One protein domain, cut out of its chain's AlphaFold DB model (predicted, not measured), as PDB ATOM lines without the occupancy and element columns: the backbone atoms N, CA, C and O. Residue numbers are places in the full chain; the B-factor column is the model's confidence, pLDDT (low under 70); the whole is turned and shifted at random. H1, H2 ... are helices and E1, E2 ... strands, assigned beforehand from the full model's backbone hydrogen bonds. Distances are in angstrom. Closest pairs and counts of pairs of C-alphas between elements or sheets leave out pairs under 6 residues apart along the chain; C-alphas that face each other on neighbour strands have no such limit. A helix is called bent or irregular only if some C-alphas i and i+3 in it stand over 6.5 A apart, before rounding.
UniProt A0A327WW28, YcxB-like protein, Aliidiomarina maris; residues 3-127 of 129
ATOM      1  N   SER A   3      45.111 -58.731 -24.152       88.69
ATOM      2  CA  SER A   3      44.984 -57.284 -24.310       88.69
ATOM      3  C   SER A   3      44.910 -56.898 -25.783       88.69
ATOM      4  O   SER A   3      45.464 -57.580 -26.647       88.69
ATOM      5  N   THR A   4      44.186 -55.821 -26.081       88.94
ATOM      6  CA  THR A   4      44.176 -55.212 -27.411       88.94
ATOM      7  C   THR A   4      44.207 -53.698 -27.304       88.94
ATOM      8  O   THR A   4      43.621 -53.106 -26.397       88.94
ATOM      9  N   LYS A   5      44.879 -53.056 -28.257       88.00
ATOM     10  CA  LYS A   5      44.935 -51.597 -28.352       88.00
ATOM     11  C   LYS A   5      43.919 -51.125 -29.376       88.00
ATOM     12  O   LYS A   5      44.000 -51.464 -30.557       88.00
ATOM     13  N   ILE A   6      42.963 -50.334 -28.918       86.69
ATOM     14  CA  ILE A   6      41.886 -49.791 -29.730       86.69
ATOM     15  C   ILE A   6      42.154 -48.308 -29.933       86.69
ATOM     16  O   ILE A   6      42.195 -47.511 -28.997       86.69
ATOM     17  N   ARG A   7      42.316 -47.939 -31.200       86.06
ATOM     18  CA  ARG A   7      42.266 -46.549 -31.640       86.06
ATOM     19  C   ARG A   7      40.998 -46.373 -32.449       86.06
ATOM     20  O   ARG A   7      40.895 -46.945 -33.534       86.06
ATOM     21  N   TYR A   8      40.056 -45.608 -31.913       83.31
ATOM     22  CA  TYR A   8      38.784 -45.355 -32.574       83.31
ATOM     23  C   TYR A   8      38.979 -44.541 -33.849       83.31
ATOM     24  O   TYR A   8      39.752 -43.582 -33.892       83.31
ATOM     25  N   THR A   9      38.255 -44.926 -34.890       85.62
ATOM     26  CA  THR A   9      38.079 -44.127 -36.099       85.62
ATOM     27  C   THR A   9      36.792 -43.325 -36.007       85.62
ATOM     28  O   THR A   9      35.857 -43.674 -35.284       85.62
ATOM     29  N   TYR A  10      36.722 -42.251 -36.787       82.62
ATOM     30  CA  TYR A  10      35.518 -41.437 -36.838       82.62
ATOM     31  C   TYR A  10      34.302 -42.219 -37.356       82.62
ATOM     32  O   TYR A  10      33.197 -42.052 -36.847       82.62
ATOM     33  N   ALA A  11      34.511 -43.110 -38.332       80.88
ATOM     34  CA  ALA A  11      33.455 -43.957 -38.880       80.88
ATOM     35  C   ALA A  11      32.856 -44.884 -37.809       80.88
ATOM     36  O   ALA A  11      31.637 -45.004 -37.717       80.88
ATOM     37  N   GLU A  12      33.700 -45.475 -36.958       83.00
ATOM     38  CA  GLU A  12      33.251 -46.288 -35.822       83.00
ATOM     39  C   GLU A  12      32.469 -45.443 -34.822       83.00
ATOM     40  O   GLU A  12      31.348 -45.801 -34.476       83.00
ATOM     41  N   TYR A  13      33.023 -44.295 -34.414       82.75
ATOM     42  CA  TYR A  13      32.359 -43.380 -33.486       82.75
ATOM     43  C   TYR A  13      30.971 -42.971 -33.986       82.75
ATOM     44  O   TYR A  13      29.994 -43.063 -33.248       82.75
ATOM     45  N   LYS A  14      30.869 -42.576 -35.259       82.31
ATOM     46  CA  LYS A  14      29.600 -42.194 -35.874       82.31
ATOM     47  C   LYS A  14      28.619 -43.366 -35.924       82.31
ATOM     48  O   LYS A  14      27.467 -43.176 -35.565       82.31
ATOM     49  N   SER A  15      29.072 -44.561 -36.307       80.38
ATOM     50  CA  SER A  15      28.234 -45.769 -36.339       80.38
ATOM     51  C   SER A  15      27.632 -46.086 -34.965       80.38
ATOM     52  O   SER A  15      26.443 -46.373 -34.857       80.38
ATOM     53  N   ILE A  16      28.424 -45.950 -33.899       79.44
ATOM     54  CA  ILE A  16      27.970 -46.164 -32.518       79.44
ATOM     55  C   ILE A  16      26.955 -45.098 -32.101       79.44
ATOM     56  O   ILE A  16      25.914 -45.433 -31.544       79.44
ATOM     57  N   VAL A  17      27.235 -43.821 -32.380       80.12
ATOM     58  CA  VAL A  17      26.305 -42.724 -32.070       80.12
ATOM     59  C   VAL A  17      24.992 -42.901 -32.829       80.12
ATOM     60  O   VAL A  17      23.931 -42.769 -32.232       80.12
ATOM     61  N   ASP A  18      25.050 -43.251 -34.114       78.00
ATOM     62  CA  ASP A  18      23.864 -43.508 -34.930       78.00
ATOM     63  C   ASP A  18      23.053 -44.691 -34.371       78.00
ATOM     64  O   ASP A  18      21.826 -44.610 -34.310       78.00
ATOM     65  N   ALA A  19      23.725 -45.755 -33.916       74.19
ATOM     66  CA  ALA A  19      23.091 -46.930 -33.321       74.19
ATOM     67  C   ALA A  19      22.384 -46.606 -31.990       74.19
ATOM     68  O   ALA A  19      21.226 -46.977 -31.809       74.19
ATOM     69  N   VAL A  20      23.037 -45.854 -31.098       74.50
ATOM     70  CA  VAL A  20      22.442 -45.399 -29.827       74.50
ATOM     71  C   VAL A  20      21.278 -44.439 -30.082       74.50
ATOM     72  O   VAL A  20      20.215 -44.578 -29.487       74.50
ATOM     73  N   MET A  21      21.436 -43.494 -31.011       72.00
ATOM     74  CA  MET A  21      20.379 -42.540 -31.363       72.00
ATOM     75  C   MET A  21      19.147 -43.233 -31.947       72.00
ATOM     76  O   MET A  21      18.026 -42.815 -31.666       72.00
ATOM     77  N   LEU A  22      19.335 -44.280 -32.755       70.75
ATOM     78  CA  LEU A  22      18.230 -45.056 -33.318       70.75
ATOM     79  C   LEU A  22      17.437 -45.794 -32.228       70.75
ATOM     80  O   LEU A  22      16.213 -45.862 -32.319       70.75
ATOM     81  N   GLN A  23      18.123 -46.293 -31.198       67.44
ATOM     82  CA  GLN A  23      17.508 -46.969 -30.058       67.44
ATOM     83  C   GLN A  23      16.740 -45.995 -29.150       67.44
ATOM     84  O   GLN A  23      15.563 -46.213 -28.880       67.44
ATOM     85  N   GLU A  24      17.377 -44.903 -28.717       69.94
ATOM     86  CA  GLU A  24      16.787 -43.948 -27.764       69.94
ATOM     87  C   GLU A  24      15.630 -43.142 -28.369       69.94
ATOM     88  O   GLU A  24      14.645 -42.837 -27.697       69.94
ATOM     89  N   LEU A  25      15.723 -42.785 -29.653       65.50
ATOM     90  CA  LEU A  25      14.721 -41.938 -30.307       65.50
ATOM     91  C   LEU A  25      13.659 -42.736 -31.070       65.50
ATOM     92  O   LEU A  25      12.725 -42.129 -31.597       65.50
ATOM     93  N   GLY A  26      13.796 -44.066 -31.164       57.47
ATOM     94  CA  GLY A  26      12.808 -44.976 -31.763       57.47
ATOM     95  C   GLY A  26      12.435 -44.679 -33.223       57.47
ATOM     96  O   GLY A  26      11.471 -45.232 -33.747       57.47
ATOM     97  N   HIS A  27      13.167 -43.791 -33.897       54.41
ATOM     98  CA  HIS A  27      12.842 -43.305 -35.229       54.41
ATOM     99  C   HIS A  27      14.096 -43.212 -36.099       54.41
ATOM    100  O   HIS A  27      15.157 -42.804 -35.623       54.41
ATOM    101  N   PRO A  28      13.963 -43.407 -37.426       54.19
ATOM    102  CA  PRO A  28      14.998 -43.072 -38.400       54.19
ATOM    103  C   PRO A  28      15.150 -41.543 -38.560       54.19
ATOM    104  O   PRO A  28      15.404 -41.042 -39.651       54.19
ATOM    105  N   ALA A  29      14.978 -40.753 -37.493       50.00
ATOM    106  CA  ALA A  29      15.239 -39.317 -37.508       50.00
ATOM    107  C   ALA A  29      16.716 -39.033 -37.838       50.00
ATOM    108  O   ALA A  29      17.004 -38.060 -38.532       50.00
ATOM    109  N   SER A  30      17.626 -39.940 -37.458       54.94
ATOM    110  CA  SER A  30      19.030 -39.967 -37.891       54.94
ATOM    111  C   SER A  30      19.214 -40.231 -39.394       54.94
ATOM    112  O   SER A  30      20.275 -39.932 -39.936       54.94
ATOM    113  N   ALA A  31      18.200 -40.747 -40.099       57.47
ATOM    114  CA  ALA A  31      18.220 -40.957 -41.550       57.47
ATOM    115  C   ALA A  31      17.769 -39.719 -42.344       57.47
ATOM    116  O   ALA A  31      17.887 -39.687 -43.569       57.47
ATOM    117  N   LYS A  32      17.252 -38.678 -41.676       67.81
ATOM    118  CA  LYS A  32      16.895 -37.423 -42.341       67.81
ATOM    119  C   LYS A  32      18.164 -36.637 -42.673       67.81
ATOM    120  O   LYS A  32      18.925 -36.265 -41.781       67.81
ATOM    121  N   TRP A  33      18.352 -36.321 -43.954       66.00
ATOM    122  CA  TRP A  33      19.553 -35.655 -44.477       66.00
ATOM    123  C   TRP A  33      19.929 -34.359 -43.734       66.00
ATOM    124  O   TRP A  33      21.106 -34.083 -43.532       66.00
ATOM    125  N   HIS A  34      18.944 -33.580 -43.277       69.88
ATOM    126  CA  HIS A  34      19.182 -32.332 -42.548       69.88
ATOM    127  C   HIS A  34      19.708 -32.581 -41.131       69.88
ATOM    128  O   HIS A  34      20.607 -31.877 -40.688       69.88
ATOM    129  N   VAL A  35      19.219 -33.613 -40.436       67.50
ATOM    130  CA  VAL A  35      19.750 -34.004 -39.120       67.50
ATOM    131  C   VAL A  35      21.194 -34.477 -39.264       67.50
ATOM    132  O   VAL A  35      22.044 -34.075 -38.475       67.50
ATOM    133  N   GLN A  36      21.489 -35.249 -40.316       66.56
ATOM    134  CA  GLN A  36      22.851 -35.687 -40.627       66.56
ATOM    135  C   GLN A  36      23.786 -34.513 -40.933       66.56
ATOM    136  O   GLN A  36      24.924 -34.518 -40.477       66.56
ATOM    137  N   LEU A  37      23.312 -33.496 -41.661       70.69
ATOM    138  CA  LEU A  37      24.116 -32.330 -42.034       70.69
ATOM    139  C   LEU A  37      24.583 -31.530 -40.808       70.69
ATOM    140  O   LEU A  37      25.729 -31.088 -40.764       70.69
ATOM    141  N   PHE A  38      23.719 -31.378 -39.800       72.06
ATOM    142  CA  PHE A  38      24.048 -30.646 -38.573       72.06
ATOM    143  C   PHE A  38      24.748 -31.510 -37.516       72.06
ATOM    144  O   PHE A  38      25.595 -31.003 -36.782       72.06
ATOM    145  N   SER A  39      24.454 -32.812 -37.438       73.69
ATOM    146  CA  SER A  39      25.079 -33.700 -36.450       73.69
ATOM    147  C   SER A  39      26.508 -34.096 -36.825       73.69
ATOM    148  O   SER A  39      27.328 -34.295 -35.928       73.69
ATOM    149  N   HIS A  40      26.842 -34.159 -38.122       76.19
ATOM    150  CA  HIS A  40      28.183 -34.509 -38.600       76.19
ATOM    151  C   HIS A  40      29.293 -33.627 -38.005       76.19
ATOM    152  O   HIS A  40      30.201 -34.185 -37.379       76.19
ATOM    153  N   PRO A  41      29.251 -32.283 -38.148       80.88
ATOM    154  CA  PRO A  41      30.316 -31.419 -37.643       80.88
ATOM    155  C   PRO A  41      30.410 -31.465 -36.115       80.88
ATOM    156  O   PRO A  41      31.511 -31.509 -35.576       80.88
ATOM    157  N   ILE A  42      29.275 -31.551 -35.413       83.44
ATOM    158  CA  ILE A  42      29.246 -31.661 -33.947       83.44
ATOM    159  C   ILE A  42      29.906 -32.972 -33.500       83.44
ATOM    160  O   ILE A  42      30.822 -32.960 -32.677       83.44
ATOM    161  N   CYS A  43      29.503 -34.103 -34.086       81.12
ATOM    162  CA  CYS A  43      30.090 -35.409 -33.787       81.12
ATOM    163  C   CYS A  43      31.577 -35.455 -34.138       81.12
ATOM    164  O   CYS A  43      32.347 -36.088 -33.422       81.12
ATOM    165  N   PHE A  44      31.989 -34.799 -35.226       84.19
ATOM    166  CA  PHE A  44      33.391 -34.719 -35.622       84.19
ATOM    167  C   PHE A  44      34.222 -33.940 -34.600       84.19
ATOM    168  O   PHE A  44      35.264 -34.430 -34.174       84.19
ATOM    169  N   CYS A  45      33.744 -32.782 -34.139       84.75
ATOM    170  CA  CYS A  45      34.425 -32.002 -33.105       84.75
ATOM    171  C   CYS A  45      34.539 -32.773 -31.782       84.75
ATOM    172  O   CYS A  45      35.618 -32.812 -31.191       84.75
ATOM    173  N   ILE A  46      33.462 -33.439 -31.343       83.88
ATOM    174  CA  ILE A  46      33.481 -34.273 -30.129       83.88
ATOM    175  C   ILE A  46      34.445 -35.450 -30.296       83.88
ATOM    176  O   ILE A  46      35.227 -35.734 -29.391       83.88
ATOM    177  N   PHE A  47      34.424 -36.120 -31.451       85.75
ATOM    178  CA  PHE A  47      35.346 -37.212 -31.744       85.75
ATOM    179  C   PHE A  47      36.798 -36.742 -31.735       85.75
ATOM    180  O   PHE A  47      37.634 -37.401 -31.134       85.75
ATOM    181  N   MET A  48      37.110 -35.607 -32.364       84.06
ATOM    182  CA  MET A  48      38.460 -35.045 -32.365       84.06
ATOM    183  C   MET A  48      38.924 -34.733 -30.947       84.06
ATOM    184  O   MET A  48      40.017 -35.145 -30.567       84.06
ATOM    185  N   TYR A  49      38.076 -34.081 -30.148       85.00
ATOM    186  CA  TYR A  49      38.360 -33.824 -28.740       85.00
ATOM    187  C   TYR A  49      38.649 -35.127 -27.986       85.00
ATOM    188  O   TYR A  49      39.733 -35.278 -27.430       85.00
ATOM    189  N   LYS A  50      37.739 -36.110 -28.058       81.31
ATOM    190  CA  LYS A  50      37.905 -37.410 -27.395       81.31
ATOM    191  C   LYS A  50      39.129 -38.180 -27.874       81.31
ATOM    192  O   LYS A  50      39.836 -38.770 -27.070       81.31
ATOM    193  N   SER A  51      39.398 -38.167 -29.173       81.25
ATOM    194  CA  SER A  51      40.542 -38.848 -29.780       81.25
ATOM    195  C   SER A  51      41.865 -38.250 -29.301       81.25
ATOM    196  O   SER A  51      42.814 -38.987 -29.041       81.25
ATOM    197  N   ILE A  52      41.916 -36.927 -29.106       80.81
ATOM    198  CA  ILE A  52      43.076 -36.238 -28.530       80.81
ATOM    199  C   ILE A  52      43.209 -36.546 -27.030       80.81
ATOM    200  O   ILE A  52      44.316 -36.813 -26.568       80.81
ATOM    201  N   THR A  53      42.110 -36.533 -26.270       75.50
ATOM    202  CA  THR A  53      42.152 -36.725 -24.809       75.50
ATOM    203  C   THR A  53      42.355 -38.178 -24.387       75.50
ATOM    204  O   THR A  53      43.096 -38.444 -23.450       75.50
ATOM    205  N   GLU A  54      41.687 -39.127 -25.043       78.00
ATOM    206  CA  GLU A  54      41.709 -40.552 -24.684       78.00
ATOM    207  C   GLU A  54      42.843 -41.296 -25.404       78.00
ATOM    208  O   GLU A  54      43.437 -42.213 -24.835       78.00
ATOM    209  N   GLY A  55      43.194 -40.868 -26.622       79.56
ATOM    210  CA  GLY A  55      44.286 -41.439 -27.402       79.56
ATOM    211  C   GLY A  55      44.051 -42.899 -27.799       79.56
ATOM    212  O   GLY A  55      42.969 -43.290 -28.239       79.56
ATOM    213  N   THR A  56      45.102 -43.714 -27.688       83.69
ATOM    214  CA  THR A  56      45.001 -45.168 -27.885       83.69
ATOM    215  C   THR A  56      44.583 -45.802 -26.567       83.69
ATOM    216  O   THR A  56      45.334 -45.738 -25.599       83.69
ATOM    217  N   CYS A  57      43.405 -46.420 -26.539       85.44
ATOM    218  CA  CYS A  57      42.901 -47.112 -25.360       85.44
ATOM    219  C   CYS A  57      43.373 -48.567 -25.377       85.44
ATOM    220  O   CYS A  57      43.194 -49.268 -26.373       85.44
ATOM    221  N   GLU A  58      43.954 -49.042 -24.285       87.94
ATOM    222  CA  GLU A  58      44.270 -50.452 -24.097       87.94
ATOM    223  C   GLU A  58      43.131 -51.137 -23.346       87.94
ATOM    224  O   GLU A  58      42.679 -50.662 -22.310       87.94
ATOM    225  N   PHE A  59      42.645 -52.245 -23.892       89.31
ATOM    226  CA  PHE A  59      41.612 -53.062 -23.278       89.31
ATOM    227  C   PHE A  59      42.209 -54.403 -22.886       89.31
ATOM    228  O   PHE A  59      42.707 -55.129 -23.745       89.31
ATOM    229  N   VAL A  60      42.133 -54.739 -21.605       90.06
ATOM    230  CA  VAL A  60      42.589 -56.005 -21.039       90.06
ATOM    231  C   VAL A  60      41.365 -56.821 -20.655       90.06
ATOM    232  O   VAL A  60      40.597 -56.420 -19.787       90.06
ATOM    233  N   PHE A  61      41.171 -57.969 -21.298       90.19
ATOM    234  CA  PHE A  61      40.039 -58.852 -21.042       90.19
ATOM    235  C   PHE A  61      40.451 -60.064 -20.207       90.19
ATOM    236  O   PHE A  61      41.427 -60.767 -20.515       90.19
ATOM    237  N   THR A  62      39.661 -60.345 -19.175       88.69
ATOM    238  CA  THR A  62      39.773 -61.506 -18.290       88.69
ATOM    239  C   THR A  62      38.439 -62.254 -18.222       88.69
ATOM    240  O   THR A  62      37.424 -61.820 -18.769       88.69
ATOM    241  N   ALA A  63      38.435 -63.414 -17.560       85.38
ATOM    242  CA  ALA A  63      37.203 -64.171 -17.339       85.38
ATOM    243  C   ALA A  63      36.216 -63.434 -16.411       85.38
ATOM    244  O   ALA A  63      35.018 -63.679 -16.491       85.38
ATOM    245  N   ASP A  64      36.707 -62.516 -15.573       85.69
ATOM    246  CA  ASP A  64      35.904 -61.781 -14.588       85.69
ATOM    247  C   ASP A  64      35.372 -60.445 -15.130       85.69
ATOM    248  O   ASP A  64      34.354 -59.929 -14.659       85.69
ATOM    249  N   GLY A  65      36.021 -59.882 -16.152       87.06
ATOM    250  CA  GLY A  65      35.612 -58.621 -16.754       87.06
ATOM    251  C   GLY A  65      36.579 -58.103 -17.804       87.06
ATOM    252  O   GLY A  65      37.350 -58.845 -18.413       87.06
ATOM    253  N   PHE A  66      36.553 -56.791 -17.993       88.94
ATOM    254  CA  PHE A  66      37.552 -56.081 -18.769       88.94
ATOM    255  C   PHE A  66      38.015 -54.821 -18.044       88.94
ATOM    256  O   PHE A  66      37.291 -54.218 -17.251       88.94
ATOM    257  N   GLU A  67      39.237 -54.413 -18.339       89.25
ATOM    258  CA  GLU A  67      39.810 -53.150 -17.912       89.25
ATOM    259  C   GLU A  67      40.148 -52.325 -19.147       89.25
ATOM    260  O   GLU A  67      40.775 -52.814 -20.085       89.25
ATOM    261  N   ARG A  68      39.704 -51.073 -19.162       88.56
ATOM    262  CA  ARG A  68      40.065 -50.077 -20.162       88.56
ATOM    263  C   ARG A  68      41.067 -49.125 -19.539       88.56
ATOM    264  O   ARG A  68      40.731 -48.454 -18.571       88.56
ATOM    265  N   VAL A  69      42.238 -48.999 -20.139       86.31
ATOM    266  CA  VAL A  69      43.263 -48.019 -19.783       86.31
ATOM    267  C   VAL A  69      43.363 -47.006 -20.921       86.31
ATOM    268  O   VAL A  69      43.706 -47.358 -22.049       86.31
ATOM    269  N   SER A  70      43.030 -45.747 -20.650       85.81
ATOM    270  CA  SER A  70      43.183 -44.616 -21.571       85.81
ATOM    271  C   SER A  70      44.131 -43.572 -20.981       85.81
ATOM    272  O   SER A  70      44.462 -43.609 -19.796       85.81
ATOM    273  N   ASN A  71      44.528 -42.582 -21.786       79.62
ATOM    274  CA  ASN A  71      45.329 -41.452 -21.294       79.62
ATOM    275  C   ASN A  71      44.625 -40.654 -20.181       79.62
ATOM    276  O   ASN A  71      45.279 -39.993 -19.379       79.62
ATOM    277  N   SER A  72      43.293 -40.712 -20.137       77.31
ATOM    278  CA  SER A  72      42.452 -40.031 -19.152       77.31
ATOM    279  C   SER A  72      42.199 -40.837 -17.870       77.31
ATOM    280  O   SER A  72      41.642 -40.281 -16.926       77.31
ATOM    281  N   GLY A  73      42.593 -42.114 -17.813       80.94
ATOM    282  CA  GLY A  73      42.442 -42.963 -16.629       80.94
ATOM    283  C   GLY A  73      42.171 -44.433 -16.953       80.94
ATOM    284  O   GLY A  73      42.072 -44.827 -18.114       80.94
ATOM    285  N   SER A  74      42.029 -45.255 -15.912       83.88
ATOM    286  CA  SER A  74      41.590 -46.645 -16.042       83.88
ATOM    287  C   SER A  74      40.143 -46.818 -15.579       83.88
ATOM    288  O   SER A  74      39.656 -46.154 -14.665       83.88
ATOM    289  N   THR A  75      39.408 -47.693 -16.254       85.19
ATOM    290  CA  THR A  75      38.043 -48.079 -15.906       85.19
ATOM    291  C   THR A  75      37.965 -49.593 -15.942       85.19
ATOM    292  O   THR A  75      38.178 -50.193 -16.994       85.19
ATOM    293  N   GLN A  76      37.634 -50.210 -14.815       87.06
ATOM    294  CA  GLN A  76      37.410 -51.648 -14.736       87.06
ATOM    295  C   GLN A  76      35.911 -51.937 -14.722       87.06
ATOM    296  O   GLN A  76      35.152 -51.295 -13.998       87.06
ATOM    297  N   MET A  77      35.480 -52.913 -15.515       87.12
ATOM    298  CA  MET A  77      34.089 -53.338 -15.587       87.12
ATOM    299  C   MET A  77      34.012 -54.862 -15.560       87.12
ATOM    300  O   MET A  77      34.547 -55.551 -16.425       87.12
ATOM    301  N   GLN A  78      33.336 -55.393 -14.546       89.38
ATOM    302  CA  GLN A  78      33.100 -56.828 -14.410       89.38
ATOM    303  C   GLN A  78      31.977 -57.289 -15.337       89.38
ATOM    304  O   GLN A  78      31.025 -56.542 -15.574       89.38
ATOM    305  N   TRP A  79      32.029 -58.545 -15.792       87.12
ATOM    306  CA  TRP A  79      30.953 -59.122 -16.604       87.12
ATOM    307  C   TRP A  79      29.614 -59.106 -15.871       87.12
ATOM    308  O   TRP A  79      28.588 -58.924 -16.515       87.12
ATOM    309  N   SER A  80      29.601 -59.232 -14.539       85.19
ATOM    310  CA  SER A  80      28.410 -59.083 -13.683       85.19
ATOM    311  C   SER A  80      27.722 -57.724 -13.861       85.19
ATOM    312  O   SER A  80      26.499 -57.687 -13.971       85.19
ATOM    313  N   ASN A  81      28.505 -56.650 -13.989       86.69
ATOM    314  CA  ASN A  81      28.038 -55.268 -14.126       86.69
ATOM    315  C   ASN A  81      27.697 -54.876 -15.568       86.69
ATOM    316  O   ASN A  81      27.205 -53.775 -15.796       86.69
ATOM    317  N   ILE A  82      27.944 -55.746 -16.548       87.12
ATOM    318  CA  ILE A  82      27.493 -55.548 -17.928       87.12
ATOM    319  C   ILE A  82      26.046 -56.029 -18.011       87.12
ATOM    320  O   ILE A  82      25.758 -57.185 -17.704       87.12
ATOM    321  N   GLY A  83      25.129 -55.151 -18.403       84.81
ATOM    322  CA  GLY A  83      23.720 -55.494 -18.583       84.81
ATOM    323  C   GLY A  83      23.484 -56.227 -19.901       84.81
ATOM    324  O   GLY A  83      22.787 -57.240 -19.934       84.81
ATOM    325  N   ARG A  84      24.101 -55.738 -20.983       87.06
ATOM    326  CA  ARG A  84      23.901 -56.254 -22.342       87.06
ATOM    327  C   ARG A  84      25.182 -56.147 -23.165       87.06
ATOM    328  O   ARG A  84      25.926 -55.178 -23.043       87.06
ATOM    329  N   VAL A  85      25.417 -57.132 -24.026       89.19
ATOM    330  CA  VAL A  85      26.469 -57.103 -25.046       89.19
ATOM    331  C   VAL A  85      25.802 -57.166 -26.402       89.19
ATOM    332  O   VAL A  85      25.256 -58.205 -26.756       89.19
ATOM    333  N   VAL A  86      25.840 -56.078 -27.163       87.62
ATOM    334  CA  VAL A  86      25.229 -56.063 -28.491       87.62
ATOM    335  C   VAL A  86      26.268 -56.351 -29.558       87.62
ATOM    336  O   VAL A  86      27.283 -55.660 -29.659       87.62
ATOM    337  N   ASP A  87      26.002 -57.379 -30.352       87.56
ATOM    338  CA  ASP A  87      26.798 -57.745 -31.512       87.56
ATOM    339  C   ASP A  87      26.300 -56.983 -32.752       87.56
ATOM    340  O   ASP A  87      25.360 -57.410 -33.418       87.56
ATOM    341  N   ILE A  88      26.929 -55.846 -33.076       83.81
ATOM    342  CA  ILE A  88      26.668 -55.128 -34.333       83.81
ATOM    343  C   ILE A  88      27.672 -55.550 -35.404       83.81
ATOM    344  O   ILE A  88      28.740 -56.084 -35.111       83.81
ATOM    345  N   LYS A  89      27.363 -55.292 -36.680       81.62
ATOM    346  CA  LYS A  89      28.169 -55.749 -37.827       81.62
ATOM    347  C   LYS A  89      29.682 -55.574 -37.618       81.62
ATOM    348  O   LYS A  89      30.411 -56.561 -37.707       81.62
ATOM    349  N   ASP A  90      30.116 -54.375 -37.229       84.12
ATOM    350  CA  ASP A  90      31.537 -54.000 -37.181       84.12
ATOM    351  C   ASP A  90      32.112 -53.828 -35.757       84.12
ATOM    352  O   ASP A  90      33.312 -53.596 -35.596       84.12
ATOM    353  N   ALA A  91      31.299 -53.968 -34.703       87.56
ATOM    354  CA  ALA A  91      31.731 -53.774 -33.316       87.56
ATOM    355  C   ALA A  91      30.885 -54.575 -32.311       87.56
ATOM    356  O   ALA A  91      29.797 -55.039 -32.629       87.56
ATOM    357  N   PHE A  92      31.373 -54.702 -31.080       88.38
ATOM    358  CA  PHE A  92      30.559 -55.065 -29.923       88.38
ATOM    359  C   PHE A  92      30.269 -53.822 -29.092       88.38
ATOM    360  O   PHE A  92      31.163 -53.005 -28.878       88.38
ATOM    361  N   LEU A  93      29.045 -53.684 -28.598       88.06
ATOM    362  CA  LEU A  93      28.682 -52.650 -27.636       88.06
ATOM    363  C   LEU A  93      28.482 -53.304 -26.278       88.06
ATOM    364  O   LEU A  93      27.522 -54.046 -26.080       88.06
ATOM    365  N   LEU A  94      29.398 -53.050 -25.347       88.75
ATOM    366  CA  LEU A  94      29.233 -53.463 -23.958       88.75
ATOM    367  C   LEU A  94      28.463 -52.369 -23.227       88.75
ATOM    368  O   LEU A  94      28.985 -51.271 -23.046       88.75
ATOM    369  N   ILE A  95      27.227 -52.661 -22.841       86.69
ATOM    370  CA  ILE A  95      26.338 -51.735 -22.144       86.69
ATOM    371  C   ILE A  95      26.339 -52.120 -20.664       86.69
ATOM    372  O   ILE A  95      25.938 -53.230 -20.298       86.69
ATOM    373  N   GLY A  96      26.821 -51.214 -19.814       85.00
ATOM    374  CA  GLY A  96      26.785 -51.361 -18.364       85.00
ATOM    375  C   GLY A  96      25.349 -51.456 -17.843       85.00
ATOM    376  O   GLY A  96      24.423 -50.916 -18.437       85.00
ATOM    377  N   ALA A  97      25.146 -52.172 -16.739       78.94
ATOM    378  CA  ALA A  97      23.833 -52.346 -16.118       78.94
ATOM    379  C   ALA A  97      23.307 -51.050 -15.481       78.94
ATOM    380  O   ALA A  97      22.100 -50.836 -15.436       78.94
ATOM    381  N   THR A  98      24.211 -50.206 -14.982       71.06
ATOM    382  CA  THR A  98      23.895 -48.913 -14.363       71.06
ATOM    383  C   THR A  98      24.312 -47.735 -15.225       71.06
ATOM    384  O   THR A  98      23.553 -46.781 -15.309       71.06
ATOM    385  N   ASP A  99      25.489 -47.786 -15.854       68.50
ATOM    386  CA  ASP A  99      25.944 -46.733 -16.761       68.50
ATOM    387  C   ASP A  99      27.137 -47.175 -17.619       68.50
ATOM    388  O   ASP A  99      27.921 -48.053 -17.245       68.50
ATOM    389  N   GLY A 100      27.300 -46.495 -18.755       75.12
ATOM    390  CA  GLY A 100      28.467 -46.601 -19.625       75.12
ATOM    391  C   GLY A 100      28.295 -47.560 -20.804       75.12
ATOM    392  O   GLY A 100      27.774 -48.665 -20.680       75.12
ATOM    393  N   ILE A 101      28.790 -47.127 -21.964       82.56
ATOM    394  CA  ILE A 101      28.861 -47.936 -23.181       82.56
ATOM    395  C   ILE A 101      30.326 -48.016 -23.599       82.56
ATOM    396  O   ILE A 101      30.965 -46.989 -23.842       82.56
ATOM    397  N   ALA A 102      30.861 -49.231 -23.685       85.38
ATOM    398  CA  ALA A 102      32.200 -49.492 -24.192       85.38
ATOM    399  C   ALA A 102      32.107 -50.151 -25.579       85.38
ATOM    400  O   ALA A 102      31.807 -51.344 -25.685       85.38
ATOM    401  N   PRO A 103      32.342 -49.384 -26.656       87.25
ATOM    402  CA  PRO A 103      32.367 -49.928 -28.000       87.25
ATOM    403  C   PRO A 103      33.707 -50.604 -28.299       87.25
ATOM    404  O   PRO A 103      34.775 -50.034 -28.071       87.25
ATOM    405  N   LEU A 104      33.651 -51.800 -28.871       89.19
ATOM    406  CA  LEU A 104      34.798 -52.641 -29.193       89.19
ATOM    407  C   LEU A 104      34.787 -52.984 -30.686       89.19
ATOM    408  O   LEU A 104      34.048 -53.878 -31.101       89.19
ATOM    409  N   PRO A 105      35.584 -52.309 -31.527       89.06
ATOM    410  CA  PRO A 105      35.614 -52.594 -32.954       89.06
ATOM    411  C   PRO A 105      36.153 -53.993 -33.243       89.06
ATOM    412  O   PRO A 105      37.272 -54.322 -32.852       89.06
ATOM    413  N   LYS A 106      35.398 -54.809 -33.987       88.44
ATOM    414  CA  LYS A 106      35.766 -56.208 -34.278       88.44
ATOM    415  C   LYS A 106      37.091 -56.331 -35.023       88.44
ATOM    416  O   LYS A 106      37.798 -57.311 -34.831       88.44
ATOM    417  N   ARG A 107      37.468 -55.317 -35.812       90.00
ATOM    418  CA  ARG A 107      38.760 -55.277 -36.521       90.00
ATOM    419  C   ARG A 107      39.982 -55.328 -35.597       90.00
ATOM    420  O   ARG A 107      41.073 -55.622 -36.069       90.00
ATOM    421  N   CYS A 108      39.823 -54.991 -34.316       88.06
ATOM    422  CA  CYS A 108      40.899 -55.022 -33.326       88.06
ATOM    423  C   CYS A 108      41.070 -56.403 -32.674       88.06
ATOM    424  O   CYS A 108      41.913 -56.544 -31.788       88.06
ATOM    425  N   PHE A 109      40.274 -57.396 -33.077       90.31
ATOM    426  CA  PHE A 109      40.250 -58.717 -32.465       90.31
ATOM    427  C   PHE A 109      40.439 -59.816 -33.513       90.31
ATOM    428  O   PHE A 109      39.942 -59.726 -34.636       90.31
ATOM    429  N   SER A 110      41.134 -60.885 -33.130       91.56
ATOM    430  CA  SER A 110      41.154 -62.131 -33.898       91.56
ATOM    431  C   SER A 110      39.821 -62.877 -33.766       91.56
ATOM    432  O   SER A 110      39.052 -62.653 -32.831       91.56
ATOM    433  N   GLN A 111      39.549 -63.819 -34.673       90.00
ATOM    434  CA  GLN A 111      38.349 -64.668 -34.588       90.00
ATOM    435  C   GLN A 111      38.278 -65.463 -33.271       90.00
ATOM    436  O   GLN A 111      37.199 -65.647 -32.704       90.00
ATOM    437  N   GLU A 112      39.427 -65.877 -32.738       90.94
ATOM    438  CA  GLU A 112      39.528 -66.547 -31.439       90.94
ATOM    439  C   GLU A 112      39.136 -65.609 -30.290       90.94
ATOM    440  O   GLU A 112      38.338 -65.976 -29.429       90.94
ATOM    441  N   GLN A 113      39.629 -64.366 -30.305       91.31
ATOM    442  CA  GLN A 113      39.285 -63.350 -29.305       91.31
ATOM    443  C   GLN A 113      37.806 -62.963 -29.370       91.31
ATOM    444  O   GLN A 113      37.161 -62.823 -28.335       91.31
ATOM    445  N   ILE A 114      37.246 -62.845 -30.577       90.38
ATOM    446  CA  ILE A 114      35.813 -62.612 -30.780       90.38
ATOM    447  C   ILE A 114      34.998 -63.754 -30.165       90.38
ATOM    448  O   ILE A 114      34.023 -63.510 -29.456       90.38
ATOM    449  N   SER A 115      35.413 -64.999 -30.398       90.12
ATOM    450  CA  SER A 115      34.741 -66.179 -29.848       90.12
ATOM    451  C   SER A 115      34.818 -66.218 -28.318       90.12
ATOM    452  O   SER A 115      33.828 -66.536 -27.665       90.12
ATOM    453  N   LEU A 116      35.954 -65.816 -27.736       90.19
ATOM    454  CA  LEU A 116      36.112 -65.667 -26.287       90.19
ATOM    455  C   LEU A 116      35.188 -64.592 -25.712       90.19
ATOM    456  O   LEU A 116      34.511 -64.857 -24.725       90.19
ATOM    457  N   ILE A 117      35.105 -63.417 -26.343       88.19
ATOM    458  CA  ILE A 117      34.201 -62.338 -25.910       88.19
ATOM    459  C   ILE A 117      32.751 -62.817 -25.939       88.19
ATOM    460  O   ILE A 117      32.022 -62.600 -24.976       88.19
ATOM    461  N   LYS A 118      32.333 -63.508 -27.006       89.12
ATOM    462  CA  LYS A 118      30.983 -64.085 -27.100       89.12
ATOM    463  C   LYS A 118      30.729 -65.129 -26.012       89.12
ATOM    464  O   LYS A 118      29.659 -65.131 -25.414       89.12
ATOM    465  N   SER A 119      31.719 -65.975 -25.734       89.44
ATOM    466  CA  SER A 119      31.648 -66.980 -24.670       89.44
ATOM    467  C   SER A 119      31.509 -66.338 -23.284       89.44
ATOM    468  O   SER A 119      30.625 -66.719 -22.520       89.44
ATOM    469  N   TRP A 120      32.310 -65.311 -22.979       88.50
ATOM    470  CA  TRP A 120      32.241 -64.577 -21.709       88.50
ATOM    471  C   TRP A 120      30.972 -63.736 -21.564       88.50
ATOM    472  O   TRP A 120      30.414 -63.657 -20.472       88.50
ATOM    473  N   ALA A 121      30.482 -63.146 -22.656       86.12
ATOM    474  CA  ALA A 121      29.194 -62.462 -22.675       86.12
ATOM    475  C   ALA A 121      28.038 -63.428 -22.357       86.12
ATOM    476  O   ALA A 121      27.056 -63.025 -21.728       86.12
ATOM    477  N   GLY A 122      28.158 -64.700 -22.755       86.38
ATOM    478  CA  GLY A 122      27.197 -65.754 -22.440       86.38
ATOM    479  C   GLY A 122      25.767 -65.357 -22.812       86.38
ATOM    480  O   GLY A 122      25.507 -64.870 -23.911       86.38
ATOM    481  N   GLY A 123      24.834 -65.506 -21.868       82.31
ATOM    482  CA  GLY A 123      23.422 -65.143 -22.054       82.31
ATOM    483  C   GLY A 123      23.131 -63.639 -22.172       82.31
ATOM    484  O   GLY A 123      21.977 -63.266 -22.352       82.31
ATOM    485  N   LYS A 124      24.144 -62.769 -22.057       83.81
ATOM    486  CA  LYS A 124      24.007 -61.308 -22.216       83.81
ATOM    487  C   LYS A 124      24.217 -60.849 -23.658       83.81
ATOM    488  O   LYS A 124      24.049 -59.662 -23.942       83.81
ATOM    489  N   LEU A 125      24.623 -61.766 -24.539       84.38
ATOM    490  CA  LEU A 125      24.809 -61.501 -25.956       84.38
ATOM    491  C   LEU A 125      23.445 -61.292 -26.622       84.38
ATOM    492  O   LEU A 125      22.611 -62.192 -26.647       84.38
ATOM    493  N   ALA A 126      23.242 -60.105 -27.179       79.88
ATOM    494  CA  ALA A 126      22.073 -59.747 -27.958       79.88
ATOM    495  C   ALA A 126      22.473 -59.545 -29.425       79.88
ATOM    496  O   ALA A 126      23.462 -58.873 -29.730       79.88
ATOM    497  N   SER A 127      21.696 -60.142 -30.328       66.25
ATOM    498  CA  SER A 127      21.840 -59.990 -31.783       66.25
ATOM    499  C   SER A 127      21.354 -58.625 -32.283       66.25
ATOM    500  O   SER A 127      21.642 -58.249 -33.415       66.25
TER     501      SER A 127
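AT A GLANCE: This is residues 3 to 127 of the 129 residues of the protein "YcxB-like protein" of Aliidiomarina maris (UniProt A0A327WW28). Two small antiparallel sheets, E1 to E4 and E5 to E7, meet at an angle, with helix H4 packed on both. Helix H1 covers the other face of E5 E6 E7, and the long helix H3 makes a V with H1, with the short H2 between the V's open ends. The 125 printed residues hold four named helices and seven named strands, in the order E1 H1 H2 H3 E2 E3 E4 E5 E6 E7 H4, a mixed class. The whole is compact, with a radius of gyration of the C-alphas of 15.0 A and spans of 44 by 31 by 28 A.

HOW THE PARTS SIT: E1, residues 3 to 6, is an edge strand beside E2, residues 57 to 61, antiparallel at 149 degrees, with N 4 and O 59 2.9 A apart. E3, residues 65 to 70, and E4, residues 73 to 78, complete this twisted sheet, only just so at 4.3 A off its plane; E2 E3 E4 is a meander, each strand the antiparallel neighbour of the one before. N 58 and O 69 are within hydrogen-bond range at 2.8 A, as are N 68 and O 75. E5, residues 82 to 88, E6, residues 91 to 96, and E7, residues 101 to 105, make a second meander, with N 86 and O 93 at 2.9 A and N 92 and O 104 at 2.8 A. H1, residues 10 to 25, and H4, residues 111 to 124, are on opposite faces of this sheet, three layers with a helix on each face. H1 lies over E6 and E7 at a height of 9.7 A, H4 over E5 and E6 at 10.1 A. H4 is also on the first sheet. H3, residues 33 to 54, touches H1 with residues 43 to 47 alone, at a steep tilt of 58 degrees, opposite ways; the closest C-alphas, of Tyr 10 and Phe 47, are 6.6 A apart. H2, residues 28 to 31, touches H1, with the C-alphas of Leu 22 and Pro 28 closest at 6.3 A. Every O i to N i+4 pair is within range in H1, 16 of 18 in H3 and 8 of 10 in H4; H2 is too short for one.

IN THESE COORDINATES: E1 begins at C-alpha 3, (44.984, -57.284, -24.310). H1 is 21.8 A long and H3 30.1 A, with a kink of 32 degrees near residue 41. E4 measures 16.9 A, E5 16.4 A. H4, 19.2 A long, is irregular, C-alphas 120 and 123 being 8.8 A apart; it ends at C-alpha 124, (24.007, -61.308, -22.216).

THE WHOLE: The C-alphas of His 34 and Ala 63, the two farthest apart, are 44.4 A apart. The printed part has no cut, and its links between named elements are tight. Residues 23 to 36, 99 and 127 have pLDDT under 70; the mean of the printed part is 81.6.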